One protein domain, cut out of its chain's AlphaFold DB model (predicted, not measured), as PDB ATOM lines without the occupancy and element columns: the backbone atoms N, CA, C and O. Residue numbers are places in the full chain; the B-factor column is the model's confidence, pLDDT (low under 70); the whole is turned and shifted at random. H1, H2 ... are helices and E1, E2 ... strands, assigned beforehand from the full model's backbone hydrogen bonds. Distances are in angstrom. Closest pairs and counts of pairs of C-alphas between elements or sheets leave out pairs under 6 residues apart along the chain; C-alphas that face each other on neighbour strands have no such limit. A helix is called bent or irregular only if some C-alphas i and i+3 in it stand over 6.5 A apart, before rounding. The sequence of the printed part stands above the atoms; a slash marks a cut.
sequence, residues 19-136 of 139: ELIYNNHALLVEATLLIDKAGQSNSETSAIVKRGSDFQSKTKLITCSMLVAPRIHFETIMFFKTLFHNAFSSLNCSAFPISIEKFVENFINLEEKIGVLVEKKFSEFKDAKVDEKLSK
ATOM      1  N   GLU A  19      26.164  44.540 181.077       91.81
ATOM      2  CA  GLU A  19      25.050  45.136 180.343       91.81
ATOM      3  C   GLU A  19      25.277  46.650 180.254       91.81
ATOM      4  O   GLU A  19      25.332  47.347 181.268       91.81
ATOM      5  N   LEU A  20      25.426  47.170 179.038       88.12
ATOM      6  CA  LEU A  20      25.582  48.596 178.769       88.12
ATOM      7  C   LEU A  20      24.312  49.105 178.098       88.12
ATOM      8  O   LEU A  20      24.036  48.778 176.946       88.12
ATOM      9  N   ILE A  21      23.537  49.910 178.821       89.25
ATOM     10  CA  ILE A  21      22.298  50.502 178.313       89.25
ATOM     11  C   ILE A  21      22.552  51.971 178.022       89.25
ATOM     12  O   ILE A  21      23.005  52.719 178.890       89.25
ATOM     13  N   TYR A  22      22.237  52.390 176.802       81.38
ATOM     14  CA  TYR A  22      22.396  53.771 176.389       81.38
ATOM     15  C   TYR A  22      21.321  54.159 175.366       81.38
ATOM     16  O   TYR A  22      21.201  53.564 174.292       81.38
ATOM     17  N   ASN A  23      20.526  55.180 175.699       86.81
ATOM     18  CA  ASN A  23      19.338  55.583 174.942       86.81
ATOM     19  C   ASN A  23      18.422  54.376 174.651       86.81
ATOM     20  O   ASN A  23      17.997  53.688 175.575       86.81
ATOM     21  N   ASN A  24      18.122  54.110 173.376       87.62
ATOM     22  CA  ASN A  24      17.286  52.984 172.948       87.62
ATOM     23  C   ASN A  24      18.100  51.723 172.583       87.62
ATOM     24  O   ASN A  24      17.604  50.861 171.853       87.62
ATOM     25  N   HIS A  25      19.352  51.635 173.039       85.44
ATOM     26  CA  HIS A  25      20.277  50.555 172.708       85.44
ATOM     27  C   HIS A  25      20.785  49.839 173.960       85.44
ATOM     28  O   HIS A  25      20.965  50.448 175.018       85.44
ATOM     29  N   ALA A  26      21.046  48.543 173.815       88.75
ATOM     30  CA  ALA A  26      21.675  47.709 174.827       88.75
ATOM     31  C   ALA A  26      22.814  46.893 174.208       88.75
ATOM     32  O   ALA A  26      22.632  46.274 173.160       88.75
ATOM     33  N   LEU A  27      23.989  46.909 174.840       87.19
ATOM     34  CA  LEU A  27      25.126  46.061 174.499       87.19
ATOM     35  C   LEU A  27      25.330  45.081 175.647       87.19
ATOM     36  O   LEU A  27      25.652  45.482 176.764       87.19
ATOM     37  N   LEU A  28      25.124  43.804 175.361       90.75
ATOM     38  CA  LEU A  28      25.381  42.706 176.280       90.75
ATOM     39  C   LEU A  28      26.770  42.154 175.978       90.75
ATOM     40  O   LEU A  28      27.050  41.795 174.836       90.75
ATOM     41  N   VAL A  29      27.650  42.099 176.968       90.25
ATOM     42  CA  VAL A  29      29.008  41.578 176.804       90.25
ATOM     43  C   VAL A  29      29.134  40.276 177.574       90.25
ATOM     44  O   VAL A  29      28.755  40.200 178.741       90.25
ATOM     45  N   GLU A  30      29.698  39.280 176.903       91.12
ATOM     46  CA  GLU A  30      30.080  37.985 177.456       91.12
ATOM     47  C   GLU A  30      31.585  37.837 177.297       91.12
ATOM     48  O   GLU A  30      32.092  37.870 176.173       91.12
ATOM     49  N   ALA A  31      32.308  37.699 178.399       90.88
ATOM     50  CA  ALA A  31      33.750  37.527 178.382       90.88
ATOM     51  C   ALA A  31      34.097  36.068 178.677       90.88
ATOM     52  O   ALA A  31      33.737  35.518 179.714       90.88
ATOM     53  N   THR A  32      34.862  35.438 177.789       90.19
ATOM     54  CA  THR A  32      35.319  34.060 177.982       90.19
ATOM     55  C   THR A  32      36.822  33.937 177.791       90.19
ATOM     56  O   THR A  32      37.408  34.581 176.925       90.19
ATOM     57  N   LEU A  33      37.462  33.076 178.583       91.06
ATOM     58  CA  LEU A  33      38.859  32.674 178.375       91.06
ATOM     59  C   LEU A  33      38.980  31.420 177.497       91.06
ATOM     60  O   LEU A  33      40.089  31.013 177.156       91.06
ATOM     61  N   LEU A  34      37.852  30.808 177.124       89.06
ATOM     62  CA  LEU A  34      37.822  29.655 176.232       89.06
ATOM     63  C   LEU A  34      38.262  30.089 174.832       89.06
ATOM     64  O   LEU A  34      37.830  31.126 174.331       89.06
ATOM     65  N   ILE A  35      39.113  29.290 174.192       84.56
ATOM     66  CA  ILE A  35      39.684  29.571 172.857       84.56
ATOM     67  C   ILE A  35      39.479  28.423 171.865       84.56
ATOM     68  O   ILE A  35      39.828  28.534 170.683       84.56
ATOM     69  N   ASP A  36      38.978  27.296 172.358       80.50
ATOM     70  CA  ASP A  36      38.768  26.080 171.600       80.50
ATOM     71  C   ASP A  36      37.338  26.008 171.053       80.50
ATOM     72  O   ASP A  36      36.426  26.730 171.467       80.50
ATOM     73  N   LYS A  37      37.146  25.118 170.078       75.56
ATOM     74  CA  LYS A  37      35.840  24.879 169.460       75.56
ATOM     75  C   LYS A  37      34.796  24.472 170.496       75.56
ATOM     76  O   LYS A  37      33.694  25.008 170.485       75.56
ATOM     77  N   ALA A  38      35.132  23.499 171.344       73.25
ATOM     78  CA  ALA A  38      34.182  22.904 172.272       73.25
ATOM     79  C   ALA A  38      33.705  23.924 173.310       73.25
ATOM     80  O   ALA A  38      32.504  24.013 173.554       73.25
ATOM     81  N   GLY A  39      34.611  24.742 173.852       75.12
ATOM     82  CA  GLY A  39      34.258  25.801 174.781       75.12
ATOM     83  C   GLY A  39      33.387  26.873 174.133       75.12
ATOM     84  O   GLY A  39      32.260  27.096 174.570       75.12
ATOM     85  N   GLN A  40      33.861  27.491 173.048       79.31
ATOM     86  CA  GLN A  40      33.152  28.629 172.455       79.31
ATOM     87  C   GLN A  40      31.880  28.226 171.699       79.31
ATOM     88  O   GLN A  40      30.821  28.813 171.909       79.31
ATOM     89  N   SER A  41      31.960  27.228 170.816       70.81
ATOM     90  CA  SER A  41      30.870  26.920 169.884       70.81
ATOM     91  C   SER A  41      29.736  26.112 170.505       70.81
ATOM     92  O   SER A  41      28.630  26.159 169.970       70.81
ATOM     93  N   ASN A  42      29.984  25.356 171.577       68.88
ATOM     94  CA  ASN A  42      28.930  24.551 172.201       68.88
ATOM     95  C   ASN A  42      28.311  25.253 173.412       68.88
ATOM     96  O   ASN A  42      27.136  25.029 173.693       68.88
ATOM     97  N   SER A  43      29.077  26.100 174.107       71.25
ATOM     98  CA  SER A  43      28.640  26.683 175.381       71.25
ATOM     99  C   SER A  43      28.189  28.137 175.240       71.25
ATOM    100  O   SER A  43      27.185  28.520 175.835       71.25
ATOM    101  N   GLU A  44      28.873  28.938 174.418       77.12
ATOM    102  CA  GLU A  44      28.691  30.398 174.433       77.12
ATOM    103  C   GLU A  44      27.746  30.905 173.342       77.12
ATOM    104  O   GLU A  44      26.873  31.737 173.587       77.12
ATOM    105  N   THR A  45      27.884  30.379 172.130       82.19
ATOM    106  CA  THR A  45      27.213  30.844 170.903       82.19
ATOM    107  C   THR A  45      25.681  30.815 170.960       82.19
ATOM    108  O   THR A  45      25.019  31.799 170.637       82.19
ATOM    109  N   SER A  46      25.090  29.702 171.394       81.62
ATOM    110  CA  SER A  46      23.631  29.571 171.531       81.62
ATOM    111  C   SER A  46      23.105  30.394 172.709       81.62
ATOM    112  O   SER A  46      22.031  30.997 172.639       81.62
ATOM    113  N   ALA A  47      23.873  30.422 173.800       84.56
ATOM    114  CA  ALA A  47      23.496  31.083 175.041       84.56
ATOM    115  C   ALA A  47      23.469  32.607 174.889       84.56
ATOM    116  O   ALA A  47      22.530  33.252 175.354       84.56
ATOM    117  N   ILE A  48      24.463  33.191 174.216       87.31
ATOM    118  CA  ILE A  48      24.517  34.635 173.958       87.31
ATOM    119  C   ILE A  48      23.389  35.084 173.021       87.31
ATOM    120  O   ILE A  48      22.712  36.070 173.295       87.31
ATOM    121  N   VAL A  49      23.102  34.295 171.982       85.12
ATOM    122  CA  VAL A  49      21.980  34.507 171.055       85.12
ATOM    123  C   VAL A  49      20.642  34.522 171.794       85.12
ATOM    124  O   VAL A  49      19.845  35.449 171.627       85.12
ATOM    125  N   LYS A  50      20.401  33.521 172.646       86.69
ATOM    126  CA  LYS A  50      19.165  33.432 173.424       86.69
ATOM    127  C   LYS A  50      19.031  34.604 174.395       86.69
ATOM    128  O   LYS A  50      17.971  35.217 174.450       86.69
ATOM    129  N   ARG A  51      20.100  34.937 175.126       87.81
ATOM    130  CA  ARG A  51      20.102  36.047 176.090       87.81
ATOM    131  C   ARG A  51      19.819  37.388 175.422       87.81
ATOM    132  O   ARG A  51      18.956  38.112 175.907       87.81
ATOM    133  N   GLY A  52      20.459  37.675 174.288       88.12
ATOM    134  CA  GLY A  52      20.175  38.874 173.500       88.12
ATOM    135  C   GLY A  52      18.703  38.967 173.099       88.12
ATOM    136  O   GLY A  52      18.062  39.989 173.337       88.12
ATOM    137  N   SER A  53      18.140  37.875 172.577       87.50
ATOM    138  CA  SER A  53      16.727  37.813 172.182       87.50
ATOM    139  C   SER A  53      15.763  37.985 173.366       87.50
ATOM    140  O   SER A  53      14.799  38.749 173.281       87.50
ATOM    141  N   ASP A  54      16.034  37.328 174.497       90.44
ATOM    142  CA  ASP A  54      15.220  37.441 175.713       90.44
ATOM    143  C   ASP A  54      15.269  38.869 176.282       90.44
ATOM    144  O   ASP A  54      14.239  39.440 176.654       90.44
ATOM    145  N   PHE A  55      16.461  39.474 176.313       91.06
ATOM    146  CA  PHE A  55      16.665  40.840 176.783       91.06
ATOM    147  C   PHE A  55      15.952  41.852 175.879       91.06
ATOM    148  O   PHE A  55      15.214  42.707 176.379       91.06
ATOM    149  N   GLN A  56      16.103  41.717 174.559       90.19
ATOM    150  CA  GLN A  56      15.397  42.522 173.560       90.19
ATOM    151  C   GLN A  56      13.884  42.389 173.737       90.19
ATOM    152  O   GLN A  56      13.168  43.386 173.811       90.19
ATOM    153  N   SER A  57      13.387  41.162 173.889       90.19
ATOM    154  CA  SER A  57      11.957  40.893 174.042       90.19
ATOM    155  C   SER A  57      11.386  41.533 175.304       90.19
ATOM    156  O   SER A  57      10.258  42.037 175.274       90.19
ATOM    157  N   LYS A  58      12.162  41.543 176.392       92.25
ATOM    158  CA  LYS A  58      11.782  42.114 177.686       92.25
ATOM    159  C   LYS A  58      11.838  43.641 177.706       92.25
ATOM    160  O   LYS A  58      10.951  44.268 178.274       92.25
ATOM    161  N   THR A  59      12.877  44.233 177.125       92.56
ATOM    162  CA  THR A  59      13.166  45.675 177.251       92.56
ATOM    163  C   THR A  59      12.720  46.497 176.048       92.56
ATOM    164  O   THR A  59      12.544  47.703 176.165       92.56
ATOM    165  N   LYS A  60      12.525  45.845 174.895       90.38
ATOM    166  CA  LYS A  60      12.268  46.444 173.575       90.38
ATOM    167  C   LYS A  60      13.398  47.331 173.037       90.38
ATOM    168  O   LYS A  60      13.220  47.953 171.992       90.38
ATOM    169  N   LEU A  61      14.561  47.341 173.693       88.62
ATOM    170  CA  LEU A  61      15.755  48.051 173.234       88.62
ATOM    171  C   LEU A  61      16.371  47.352 172.022       88.62
ATOM    172  O   LEU A  61      16.340  46.124 171.925       88.62
ATOM    173  N   ILE A  62      16.994  48.116 171.126       84.50
ATOM    174  CA  ILE A  62      17.829  47.549 170.063       84.50
ATOM    175  C   ILE A  62      19.037  46.900 170.739       84.50
ATOM    176  O   ILE A  62      19.845  47.584 171.365       84.50
ATOM    177  N   THR A  63      19.133  45.576 170.661       86.00
ATOM    178  CA  THR A  63      20.049  44.805 171.509       86.00
ATOM    179  C   THR A  63      21.155  44.176 170.679       86.00
ATOM    180  O   THR A  63      20.897  43.435 169.738       86.00
ATOM    181  N   CYS A  64      22.405  44.429 171.039       85.06
ATOM    182  CA  CYS A  64      23.557  43.752 170.465       85.06
ATOM    183  C   CYS A  64      24.241  42.928 171.550       85.06
ATOM    184  O   CYS A  64      24.390  43.397 172.672       85.06
ATOM    185  N   SER A  65      24.650  41.705 171.235       87.19
ATOM    186  CA  SER A  65      25.446  40.874 172.137       87.19
ATOM    187  C   SER A  65      26.852  40.666 171.580       87.19
ATOM    188  O   SER A  65      27.034  40.464 170.383       87.19
ATOM    189  N   MET A  66      27.861  40.701 172.436       87.31
ATOM    190  CA  MET A  66      29.260  40.625 172.041       87.31
ATOM    191  C   MET A  66      29.979  39.559 172.856       87.31
ATOM    192  O   MET A  66      30.041  39.652 174.080       87.31
ATOM    193  N   LEU A  67      30.544  38.568 172.170       89.69
ATOM    194  CA  LEU A  67      31.429  37.580 172.780       89.69
ATOM    195  C   LEU A  67      32.873  38.073 172.685       89.69
ATOM    196  O   LEU A  67      33.424  38.146 171.586       89.69
ATOM    197  N   VAL A  68      33.496  38.376 173.819       90.75
ATOM    198  CA  VAL A  68      34.902  38.778 173.918       90.75
ATOM    199  C   VAL A  68      35.729  37.583 174.377       90.75
ATOM    200  O   VAL A  68      35.461  37.008 175.430       90.75
ATOM    201  N   ALA A  69      36.758  37.214 173.614       90.56
ATOM    202  CA  ALA A  69      37.671  36.135 173.999       90.56
ATOM    203  C   ALA A  69      39.127  36.425 173.605       90.56
ATOM    204  O   ALA A  69      39.357  37.224 172.697       90.56
ATOM    205  N   PRO A  70      40.138  35.757 174.202       91.12
ATOM    206  CA  PRO A  70      41.531  35.904 173.781       91.12
ATOM    207  C   PRO A  70      41.729  35.653 172.281       91.12
ATOM    208  O   PRO A  70      42.422  36.405 171.600       91.12
ATOM    209  N   ARG A  71      41.062  34.624 171.750       88.06
ATOM    210  CA  ARG A  71      41.038  34.278 170.327       88.06
ATOM    211  C   ARG A  71      39.656  33.758 169.963       88.06
ATOM    212  O   ARG A  71      39.105  32.952 170.705       88.06
ATOM    213  N   ILE A  72      39.118  34.156 168.813       86.69
ATOM    214  CA  ILE A  72      37.858  33.596 168.313       86.69
ATOM    215  C   ILE A  72      38.150  32.366 167.454       86.69
ATOM    216  O   ILE A  72      38.909  32.436 166.487       86.69
ATOM    217  N   HIS A  73      37.543  31.233 167.797       88.12
ATOM    218  CA  HIS A  73      37.618  30.028 166.983       88.12
ATOM    219  C   HIS A  73      36.872  30.222 165.651       88.12
ATOM    220  O   HIS A  73      35.786  30.797 165.613       88.12
ATOM    221  N   PHE A  74      37.416  29.698 164.550       84.12
ATOM    222  CA  PHE A  74      36.842  29.876 163.210       84.12
ATOM    223  C   PHE A  74      35.373  29.434 163.110       84.12
ATOM    224  O   PHE A  74      34.547  30.144 162.546       84.12
ATOM    225  N   GLU A  75      35.012  28.295 163.701       84.38
ATOM    226  CA  GLU A  75      33.617  27.834 163.681       84.38
ATOM    227  C   GLU A  75      32.663  28.756 164.448       84.38
ATOM    228  O   GLU A  75      31.526  28.935 164.021       84.38
ATOM    229  N   THR A  76      33.134  29.409 165.513       85.19
ATOM    230  CA  THR A  76      32.375  30.450 166.216       85.19
ATOM    231  C   THR A  76      32.086  31.617 165.272       85.19
ATOM    232  O   THR A  76      30.953  32.082 165.188       85.19
ATOM    233  N   ILE A  77      33.084  32.049 164.489       84.75
ATOM    234  CA  ILE A  77      32.905  33.087 163.459       84.75
ATOM    235  C   ILE A  77      31.852  32.644 162.438       84.75
ATOM    236  O   ILE A  77      30.947  33.413 162.108       84.75
ATOM    237  N   MET A  78      31.952  31.407 161.948       83.06
ATOM    238  CA  MET A  78      31.017  30.865 160.962       83.06
ATOM    239  C   MET A  78      29.592  30.761 161.505       83.06
ATOM    240  O   MET A  78      28.655  31.105 160.791       83.06
ATOM    241  N   PHE A  79      29.424  30.358 162.765       83.94
ATOM    242  CA  PHE A  79      28.127  30.306 163.434       83.94
ATOM    243  C   PHE A  79      27.450  31.681 163.471       83.94
ATOM    244  O   PHE A  79      26.301  31.819 163.056       83.94
ATOM    245  N   PHE A  80      28.161  32.723 163.911       79.81
ATOM    246  CA  PHE A  80      27.572  34.062 163.937       79.81
ATOM    247  C   PHE A  80      27.265  34.567 162.523       79.81
ATOM    248  O   PHE A  80      26.182  35.104 162.297       79.81
ATOM    249  N   LYS A  81      28.149  34.314 161.544       76.81
ATOM    250  CA  LYS A  81      27.892  34.644 160.128       76.81
ATOM    251  C   LYS A  81      26.582  34.049 159.617       76.81
ATOM    252  O   LYS A  81      25.809  34.761 158.984       76.81
ATOM    253  N   THR A  82      26.311  32.771 159.876       73.81
ATOM    254  CA  THR A  82      25.094  32.115 159.372       73.81
ATOM    255  C   THR A  82      23.827  32.602 160.078       73.81
ATOM    256  O   THR A  82      22.787  32.749 159.437       73.81
ATOM    257  N   LEU A  83      23.910  32.923 161.369       68.69
ATOM    258  CA  LEU A  83      22.798  33.479 162.148       68.69
ATOM    259  C   LEU A  83      22.364  34.871 161.697       68.69
ATOM    260  O   LEU A  83      21.160  35.138 161.598       68.69
ATOM    261  N   PHE A  84      23.331  35.735 161.383       63.53
ATOM    262  CA  PHE A  84      23.067  37.081 160.877       63.53
ATOM    263  C   PHE A  84      22.273  37.085 159.572       63.53
ATOM    264  O   PHE A  84      21.490  38.003 159.336       63.53
ATOM    265  N   HIS A  85      22.431  36.051 158.746       54.88
ATOM    266  CA  HIS A  85      21.740  35.965 157.466       54.88
ATOM    267  C   HIS A  85      20.252  35.603 157.582       54.88
ATOM    268  O   HIS A  85      19.492  35.988 156.698       54.88
ATOM    269  N   ASN A  86      19.819  34.902 158.640       54.34
ATOM    270  CA  ASN A  86      18.518  34.217 158.615       54.34
ATOM    271  C   ASN A  86      17.558  34.535 159.775       54.34
ATOM    272  O   ASN A  86      16.352  34.415 159.577       54.34
ATOM    273  N   ALA A  87      18.036  34.914 160.968       52.47
ATOM    274  CA  ALA A  87      17.171  34.969 162.162       52.47
ATOM    275  C   ALA A  87      17.133  36.323 162.890       52.47
ATOM    276  O   ALA A  87      16.153  36.623 163.564       52.47
ATOM    277  N   PHE A  88      18.182  37.141 162.772       57.22
ATOM    278  CA  PHE A  88      18.370  38.308 163.643       57.22
ATOM    279  C   PHE A  88      18.004  39.655 163.011       57.22
ATOM    280  O   PHE A  88      17.617  40.584 163.720       57.22
ATOM    281  N   SER A  89      18.030  39.756 161.681       55.06
ATOM    282  CA  SER A  89      17.709  40.998 160.963       55.06
ATOM    283  C   SER A  89      16.277  41.497 161.204       55.06
ATOM    284  O   SER A  89      16.028  42.697 161.116       55.06
ATOM    285  N   SER A  90      15.342  40.609 161.556       57.84
ATOM    286  CA  SER A  90      13.942  40.949 161.835       57.84
ATOM    287  C   SER A  90      13.647  41.300 163.299       57.84
ATOM    288  O   SER A  90      12.557  41.793 163.586       57.84
ATOM    289  N   LEU A  91      14.583  41.074 164.231       64.06
ATOM    290  CA  LEU A  91      14.315  41.119 165.678       64.06
ATOM    291  C   LEU A  91      14.899  42.340 166.406       64.06
ATOM    292  O   LEU A  91      14.873  42.376 167.633       64.06
ATOM    293  N   ASN A  92      15.431  43.345 165.693       77.94
ATOM    294  CA  ASN A  92      16.200  44.448 166.306       77.94
ATOM    295  C   ASN A  92      17.267  43.936 167.294       77.94
ATOM    296  O   ASN A  92      17.558  44.571 168.311       77.94
ATOM    297  N   CYS A  93      17.809  42.755 167.001       80.12
ATOM    298  CA  CYS A  93      18.789  42.084 167.825       80.12
ATOM    299  C   CYS A  93      19.964  41.642 166.946       80.12
ATOM    300  O   CYS A  93      19.786  41.342 165.767       80.12
ATOM    301  N   SER A  94      21.166  41.584 167.504       80.19
ATOM    302  CA  SER A  94      22.372  41.111 166.817       80.19
ATOM    303  C   SER A  94      23.335  40.460 167.805       80.19
ATOM    304  O   SER A  94      23.252  40.718 169.006       80.19
ATOM    305  N   ALA A  95      24.252  39.615 167.323       82.81
ATOM    306  CA  ALA A  95      25.301  39.053 168.170       82.81
ATOM    307  C   ALA A  95      26.588  38.763 167.391       82.81
ATOM    308  O   ALA A  95      26.513  38.112 166.356       82.81
ATOM    309  N   PHE A  96      27.760  39.185 167.867       83.75
ATOM    310  CA  PHE A  96      29.030  38.958 167.166       83.75
ATOM    311  C   PHE A  96      30.184  38.603 168.118       83.75
ATOM    312  O   PHE A  96      30.159  38.979 169.290       83.75
ATOM    313  N   PRO A  97      31.220  37.899 167.634       87.31
ATOM    314  CA  PRO A  97      32.424  37.647 168.409       87.31
ATOM    315  C   PRO A  97      33.527  38.671 168.093       87.31
ATOM    316  O   PRO A  97      33.666  39.117 166.953       87.31
ATOM    317  N   ILE A  98      34.364  38.994 169.078       86.31
ATOM    318  CA  ILE A  98      35.543  39.855 168.930       86.31
ATOM    319  C   ILE A  98      36.705  39.335 169.788       86.31
ATOM    320  O   ILE A  98      36.509  38.851 170.903       86.31
ATOM    321  N   SER A  99      37.937  39.419 169.278       88.12
ATOM    322  CA  SER A  99      39.106  39.121 170.107       88.12
ATOM    323  C   SER A  99      39.368  40.245 171.111       88.12
ATOM    324  O   SER A  99      39.050  41.406 170.849       88.12
ATOM    325  N   ILE A 100      39.999  39.929 172.242       87.25
ATOM    326  CA  ILE A 100      40.358  40.933 173.252       87.25
ATOM    327  C   ILE A 100      41.275  42.024 172.681       87.25
ATOM    328  O   ILE A 100      41.080  43.198 172.970       87.25
ATOM    329  N   GLU A 101      42.216  41.655 171.810       86.31
ATOM    330  CA  GLU A 101      43.091  42.597 171.104       86.31
ATOM    331  C   GLU A 101      42.266  43.624 170.319       86.31
ATOM    332  O   GLU A 101      42.415  44.832 170.505       86.31
ATOM    333  N   LYS A 102      41.312  43.149 169.510       81.81
ATOM    334  CA  LYS A 102      40.443  44.023 168.720       81.81
ATOM    335  C   LYS A 102      39.489  44.823 169.593       81.81
ATOM    336  O   LYS A 102      39.196  45.965 169.253       81.81
ATOM    337  N   PHE A 103      39.030  44.271 170.713       84.31
ATOM    338  CA  PHE A 103      38.226  45.007 171.681       84.31
ATOM    339  C   PHE A 103      39.005  46.202 172.255       84.31
ATOM    340  O   PHE A 103      38.515  47.326 172.216       84.31
ATOM    341  N   VAL A 104      40.245  45.995 172.704       82.50
ATOM    342  CA  VAL A 104      41.100  47.072 173.232       82.50
ATOM    343  C   VAL A 104      41.348  48.150 172.170       82.50
ATOM    344  O   VAL A 104      41.136  49.334 172.443       82.50
ATOM    345  N   GLU A 105      41.722  47.747 170.951       79.88
ATOM    346  CA  GLU A 105      41.934  48.665 169.823       79.88
ATOM    347  C   GLU A 105      40.697  49.517 169.510       79.88
ATOM    348  O   GLU A 105      40.820  50.707 169.230       79.88
ATOM    349  N   ASN A 106      39.508  48.910 169.533       72.81
ATOM    350  CA  ASN A 106      38.281  49.558 169.076       72.81
ATOM    351  C   ASN A 106      37.514  50.291 170.171       72.81
ATOM    352  O   ASN A 106      36.653  51.087 169.812       72.81
ATOM    353  N   PHE A 107      37.758  50.001 171.452       73.12
ATOM    354  CA  PHE A 107      36.918  50.513 172.538       73.12
ATOM    355  C   PHE A 107      37.665  51.186 173.682       73.12
ATOM    356  O   PHE A 107      37.081  52.030 174.354       73.12
ATOM    357  N   ILE A 108      38.925  50.828 173.931       70.06
ATOM    358  CA  ILE A 108      39.675  51.361 175.078       70.06
ATOM    359  C   ILE A 108      40.621  52.473 174.638       70.06
ATOM    360  O   ILE A 108      40.725  53.496 175.305       70.06
ATOM    361  N   ASN A 109      41.280  52.303 173.492       66.69
ATOM    362  CA  ASN A 109      42.328  53.219 173.035       66.69
ATOM    363  C   ASN A 109      41.809  54.428 172.240       66.69
ATOM    364  O   ASN A 109      42.589  55.107 171.575       66.69
ATOM    365  N   LEU A 110      40.504  54.701 172.278       63.28
ATOM    366  CA  LEU A 110      39.933  55.881 171.637       63.28
ATOM    367  C   LEU A 110      39.803  57.000 172.669       63.28
ATOM    368  O   LEU A 110      39.097  56.852 173.660       63.28
ATOM    369  N   GLU A 111      40.415  58.154 172.394       64.44
ATOM    370  CA  GLU A 111      40.220  59.399 173.165       64.44
ATOM    371  C   GLU A 111      38.789  59.981 173.019       64.44
ATOM    372  O   GLU A 111      38.495  61.090 173.468       64.44
ATOM    373  N   GLU A 112      37.872  59.249 172.378       66.25
ATOM    374  CA  GLU A 112      36.475  59.634 172.208       66.25
ATOM    375  C   GLU A 112      35.679  59.415 173.510       66.25
ATOM    376  O   GLU A 112      35.901  58.472 174.269       66.25
ATOM    377  N   LYS A 113      34.678  60.270 173.770       66.19
ATOM    378  CA  LYS A 113      33.733  60.045 174.875       66.19
ATOM    379  C   LYS A 113      33.025  58.700 174.677       66.19
ATOM    380  O   LYS A 113      32.453  58.475 173.614       66.19
ATOM    381  N   ILE A 114      32.966  57.874 175.727       63.59
ATOM    382  CA  ILE A 114      32.349  56.530 175.714       63.59
ATOM    383  C   ILE A 114      30.962  56.522 175.049       63.59
ATOM    384  O   ILE A 114      30.678  55.624 174.269       63.59
ATOM    385  N   GLY A 115      30.111  57.527 175.287       63.78
ATOM    386  CA  GLY A 115      28.790  57.604 174.644       63.78
ATOM    387  C   GLY A 115      28.846  57.722 173.115       63.78
ATOM    388  O   GLY A 115      28.115  57.023 172.420       63.78
ATOM    389  N   VAL A 116      29.762  58.543 172.586       69.44
ATOM    390  CA  VAL A 116      29.975  58.714 171.135       69.44
ATOM    391  C   VAL A 116      30.534  57.433 170.532       69.44
ATOM    392  O   VAL A 116      30.066  56.977 169.491       69.44
ATOM    393  N   LEU A 117      31.499  56.828 171.223       66.62
ATOM    394  CA  LEU A 117      32.079  55.554 170.836       66.62
ATOM    395  C   LEU A 117      31.009  54.461 170.745       66.62
ATOM    396  O   LEU A 117      30.946  53.735 169.757       66.62
ATOM    397  N   VAL A 118      30.157  54.366 171.766       65.44
ATOM    398  CA  VAL A 118      29.062  53.402 171.836       65.44
ATOM    399  C   VAL A 118      28.089  53.625 170.677       65.44
ATOM    400  O   VAL A 118      27.849  52.685 169.929       65.44
ATOM    401  N   GLU A 119      27.591  54.844 170.444       68.81
ATOM    402  CA  GLU A 119      26.677  55.141 169.320       68.81
ATOM    403  C   GLU A 119      27.288  54.833 167.943       68.81
ATOM    404  O   GLU A 119      26.643  54.218 167.085       68.81
ATOM    405  N   LYS A 120      28.545  55.239 167.732       70.50
ATOM    406  CA  LYS A 120      29.294  55.017 166.489       70.50
ATOM    407  C   LYS A 120      29.498  53.531 166.236       70.50
ATOM    408  O   LYS A 120      29.172  53.049 165.154       70.50
ATOM    409  N   LYS A 121      29.965  52.790 167.245       67.50
ATOM    410  CA  LYS A 121      30.172  51.343 167.150       67.50
ATOM    411  C   LYS A 121      28.848  50.606 166.997       67.50
ATOM    412  O   LYS A 121      28.779  49.709 166.174       67.50
ATOM    413  N   PHE A 122      27.773  51.018 167.669       65.06
ATOM    414  CA  PHE A 122      26.434  50.463 167.434       65.06
ATOM    415  C   PHE A 122      25.961  50.651 165.994       65.06
ATOM    416  O   PHE A 122      25.412  49.719 165.412       65.06
ATOM    417  N   SER A 123      26.178  51.835 165.419       64.75
ATOM    418  CA  SER A 123      25.837  52.114 164.021       64.75
ATOM    419  C   SER A 123      26.686  51.264 163.071       64.75
ATOM    420  O   SER A 123      26.139  50.595 162.199       64.75
ATOM    421  N   GLU A 124      28.001  51.186 163.315       63.84
ATOM    422  CA  GLU A 124      28.897  50.267 162.607       63.84
ATOM    423  C   GLU A 124      28.411  48.822 162.734       63.84
ATOM    424  O   GLU A 124      28.381  48.139 161.729       63.84
ATOM    425  N   PHE A 125      27.967  48.348 163.903       59.09
ATOM    426  CA  PHE A 125      27.488  46.972 164.096       59.09
ATOM    427  C   PHE A 125      26.135  46.688 163.453       59.09
ATOM    428  O   PHE A 125      25.892  45.561 163.024       59.09
ATOM    429  N   LYS A 126      25.252  47.684 163.392       53.94
ATOM    430  CA  LYS A 126      23.965  47.572 162.703       53.94
ATOM    431  C   LYS A 126      24.165  47.409 161.196       53.94
ATOM    432  O   LYS A 126      23.470  46.608 160.574       53.94
ATOM    433  N   ASP A 127      25.129  48.143 160.645       46.31
ATOM    434  CA  ASP A 127      25.430  48.159 159.214       46.31
ATOM    435  C   ASP A 127      26.582  47.209 158.831       46.31
ATOM    436  O   ASP A 127      26.820  46.955 157.644       46.31
ATOM    437  N   ALA A 128      27.281  46.640 159.819       44.19
ATOM    438  CA  ALA A 128      28.360  45.682 159.633       44.19
ATOM    439  C   ALA A 128      27.786  44.389 159.069       44.19
ATOM    440  O   ALA A 128      27.401  43.459 159.780       44.19
ATOM    441  N   LYS A 129      27.833  44.283 157.743       43.62
ATOM    442  CA  LYS A 129      28.002  42.985 157.098       43.62
ATOM    443  C   LYS A 129      29.246  42.354 157.704       43.62
ATOM    444  O   LYS A 129      30.280  43.017 157.767       43.62
ATOM    445  N   VAL A 130      29.133  41.107 158.170       45.38
ATOM    446  CA  VAL A 130      30.242  40.426 158.842       45.38
ATOM    447  C   VAL A 130      31.502  40.574 158.009       45.38
ATOM    448  O   VAL A 130      31.562  40.073 156.887       45.38
ATOM    449  N   ASP A 131      32.472  41.267 158.593       41.06
ATOM    450  CA  ASP A 131      33.638  41.820 157.926       41.06
ATOM    451  C   ASP A 131      34.228  40.826 156.909       41.06
ATOM    452  O   ASP A 131      34.708  39.739 157.263       41.06
ATOM    453  N   GLU A 132      34.171  41.177 155.619       37.28
ATOM    454  CA  GLU A 132      34.845  40.429 154.549       37.28
ATOM    455  C   GLU A 132      36.359  40.369 154.802       37.28
ATOM    456  O   GLU A 132      37.034  39.478 154.299       37.28
ATOM    457  N   LYS A 133      36.916  41.266 155.627       35.88
ATOM    458  CA  LYS A 133      38.337  41.250 155.990       35.88
ATOM    459  C   LYS A 133      38.733  40.077 156.888       35.88
ATOM    460  O   LYS A 133      39.884  39.656 156.824       35.88
ATOM    461  N   LEU A 134      37.809  39.483 157.652       37.09
ATOM    462  CA  LEU A 134      38.113  38.308 158.484       37.09
ATOM    463  C   LEU A 134      38.319  37.025 157.661       37.09
ATOM    464  O   LEU A 134      38.939  36.091 158.162       37.09
ATOM    465  N   SER A 135      37.868  36.970 156.398       37.31
ATOM    466  CA  SER A 135      38.191  35.844 155.502       37.31
ATOM    467  C   SER A 135      39.624  35.902 154.961       37.31
ATOM    468  O   SER A 135      40.118  34.898 154.462       37.31
ATOM    469  N   LYS A 136      40.308  37.050 155.082       33.22
ATOM    470  CA  LYS A 136      41.673  37.266 154.568       33.22
ATOM    471  C   LYS A 136      42.775  37.072 155.614       33.22
ATOM    472  O   LYS A 136      43.946  37.155 155.265       33.22
TER     473      LYS A 136
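What this domain is: This is residues 19 to 136 of the 139 residues of an uncharacterized protein of Glomus cerebriforme (UniProt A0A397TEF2). A twisted sheet of four strands, E1 to E4, forms the core between helices on both its faces. The long H1 and the shorter H2 run along the strands on one face, while on the other H4 crosses them and H3 stands up from the sheet; the short H5 ends the printed part, away from the sheet. The printed part has 118 residues, with five named helices and four named strands along the chain as E1 E2 H1 E3 H2 E4 H3 H4 H5. The sheet's order is E1, E2, E3, E4, mixed, and the class is mixed, helices and strands. The whole is compact, with a radius of gyration of the C-alphas of 13.6 A and spans of 36 by 33 by 25 A.

Where its parts are: The sheet holds E1, residues 19 to 22, E2, residues 25 to 31, E3, residues 62 to 69, 23.2 A long, and E4, residues 93 to 99, 20.7 A long. C-alpha 19 begins E1 at (25.050, 45.136, 180.343). H1, residues 37 to 59, is 31.7 A long, with a kink of 27 degrees near residue 45; it is irregular, only just, with C-alphas 43 and 46 6.9 A apart. H2 is residues 74 to 86, H3 residues 100 to 108, H4 residues 114 to 127, and H5 residues 132 to 136, ending at C-alpha 136 (41.673, 37.266, 154.568).

How they stand to each other: E1 and E2 form an antiparallel hairpin, with N 20 and O 27 at 2.8 A. E2 and E3 are parallel, with N 28 and O 64 at 2.8 A, and so are E3 and E4, with N 67 and O 96 at 2.9 A. E2, H1, E3 and E3, H2, E4 are strand-helix-strand units, two parallel neighbour strands joined through a helix, each with a right-handed crossover. The sheet is the inner one of three layers, with H1 on one face and H3 and H4 on the other. H1 has a height over the sheet of 8.4 A; the closest C-alphas of H1 and E3 are those of Gln 56 and Thr 63, 5.6 A apart. H2, on the same face, is over E4, with the C-alphas of Phe 80 and Phe 96 closest at 6.0 A. H1, with residues 37 to 45 alone, touches H2 at a shallow tilt of 32 degrees, only just short of steep, the same way; the C-alphas of Ser 41 and Thr 76 are closest at 5.3 A. On the opposite face H4 runs across the strands, at 83 degrees to E3 on the local plane. H3 rises 63 degrees from the local plane; it is close to H4 but not clearly touching, with the C-alphas of Phe 107 and Leu 117 closest at 7.2 A. H5 is not on the sheet and is apart from H4. Every O i to N i+4 pair is within hydrogen-bond range in H3 and H4, against 16 of 19 in H1, 7 of 9 in H2 and 0 of 1 in H5, where 2 of 2 O i to N i+3 pairs are.

The domain as a whole: The C-alphas farthest apart, those of Lys 58 and Lys 136, are 38.1 A apart. The printed part has no cut and no long link; residues 109 to 114 stand free. The mean pLDDT of the printed part is 75.8; it is under 70 at residue 42 and residues 83 to 91, 109 to 119 and 121 to 136.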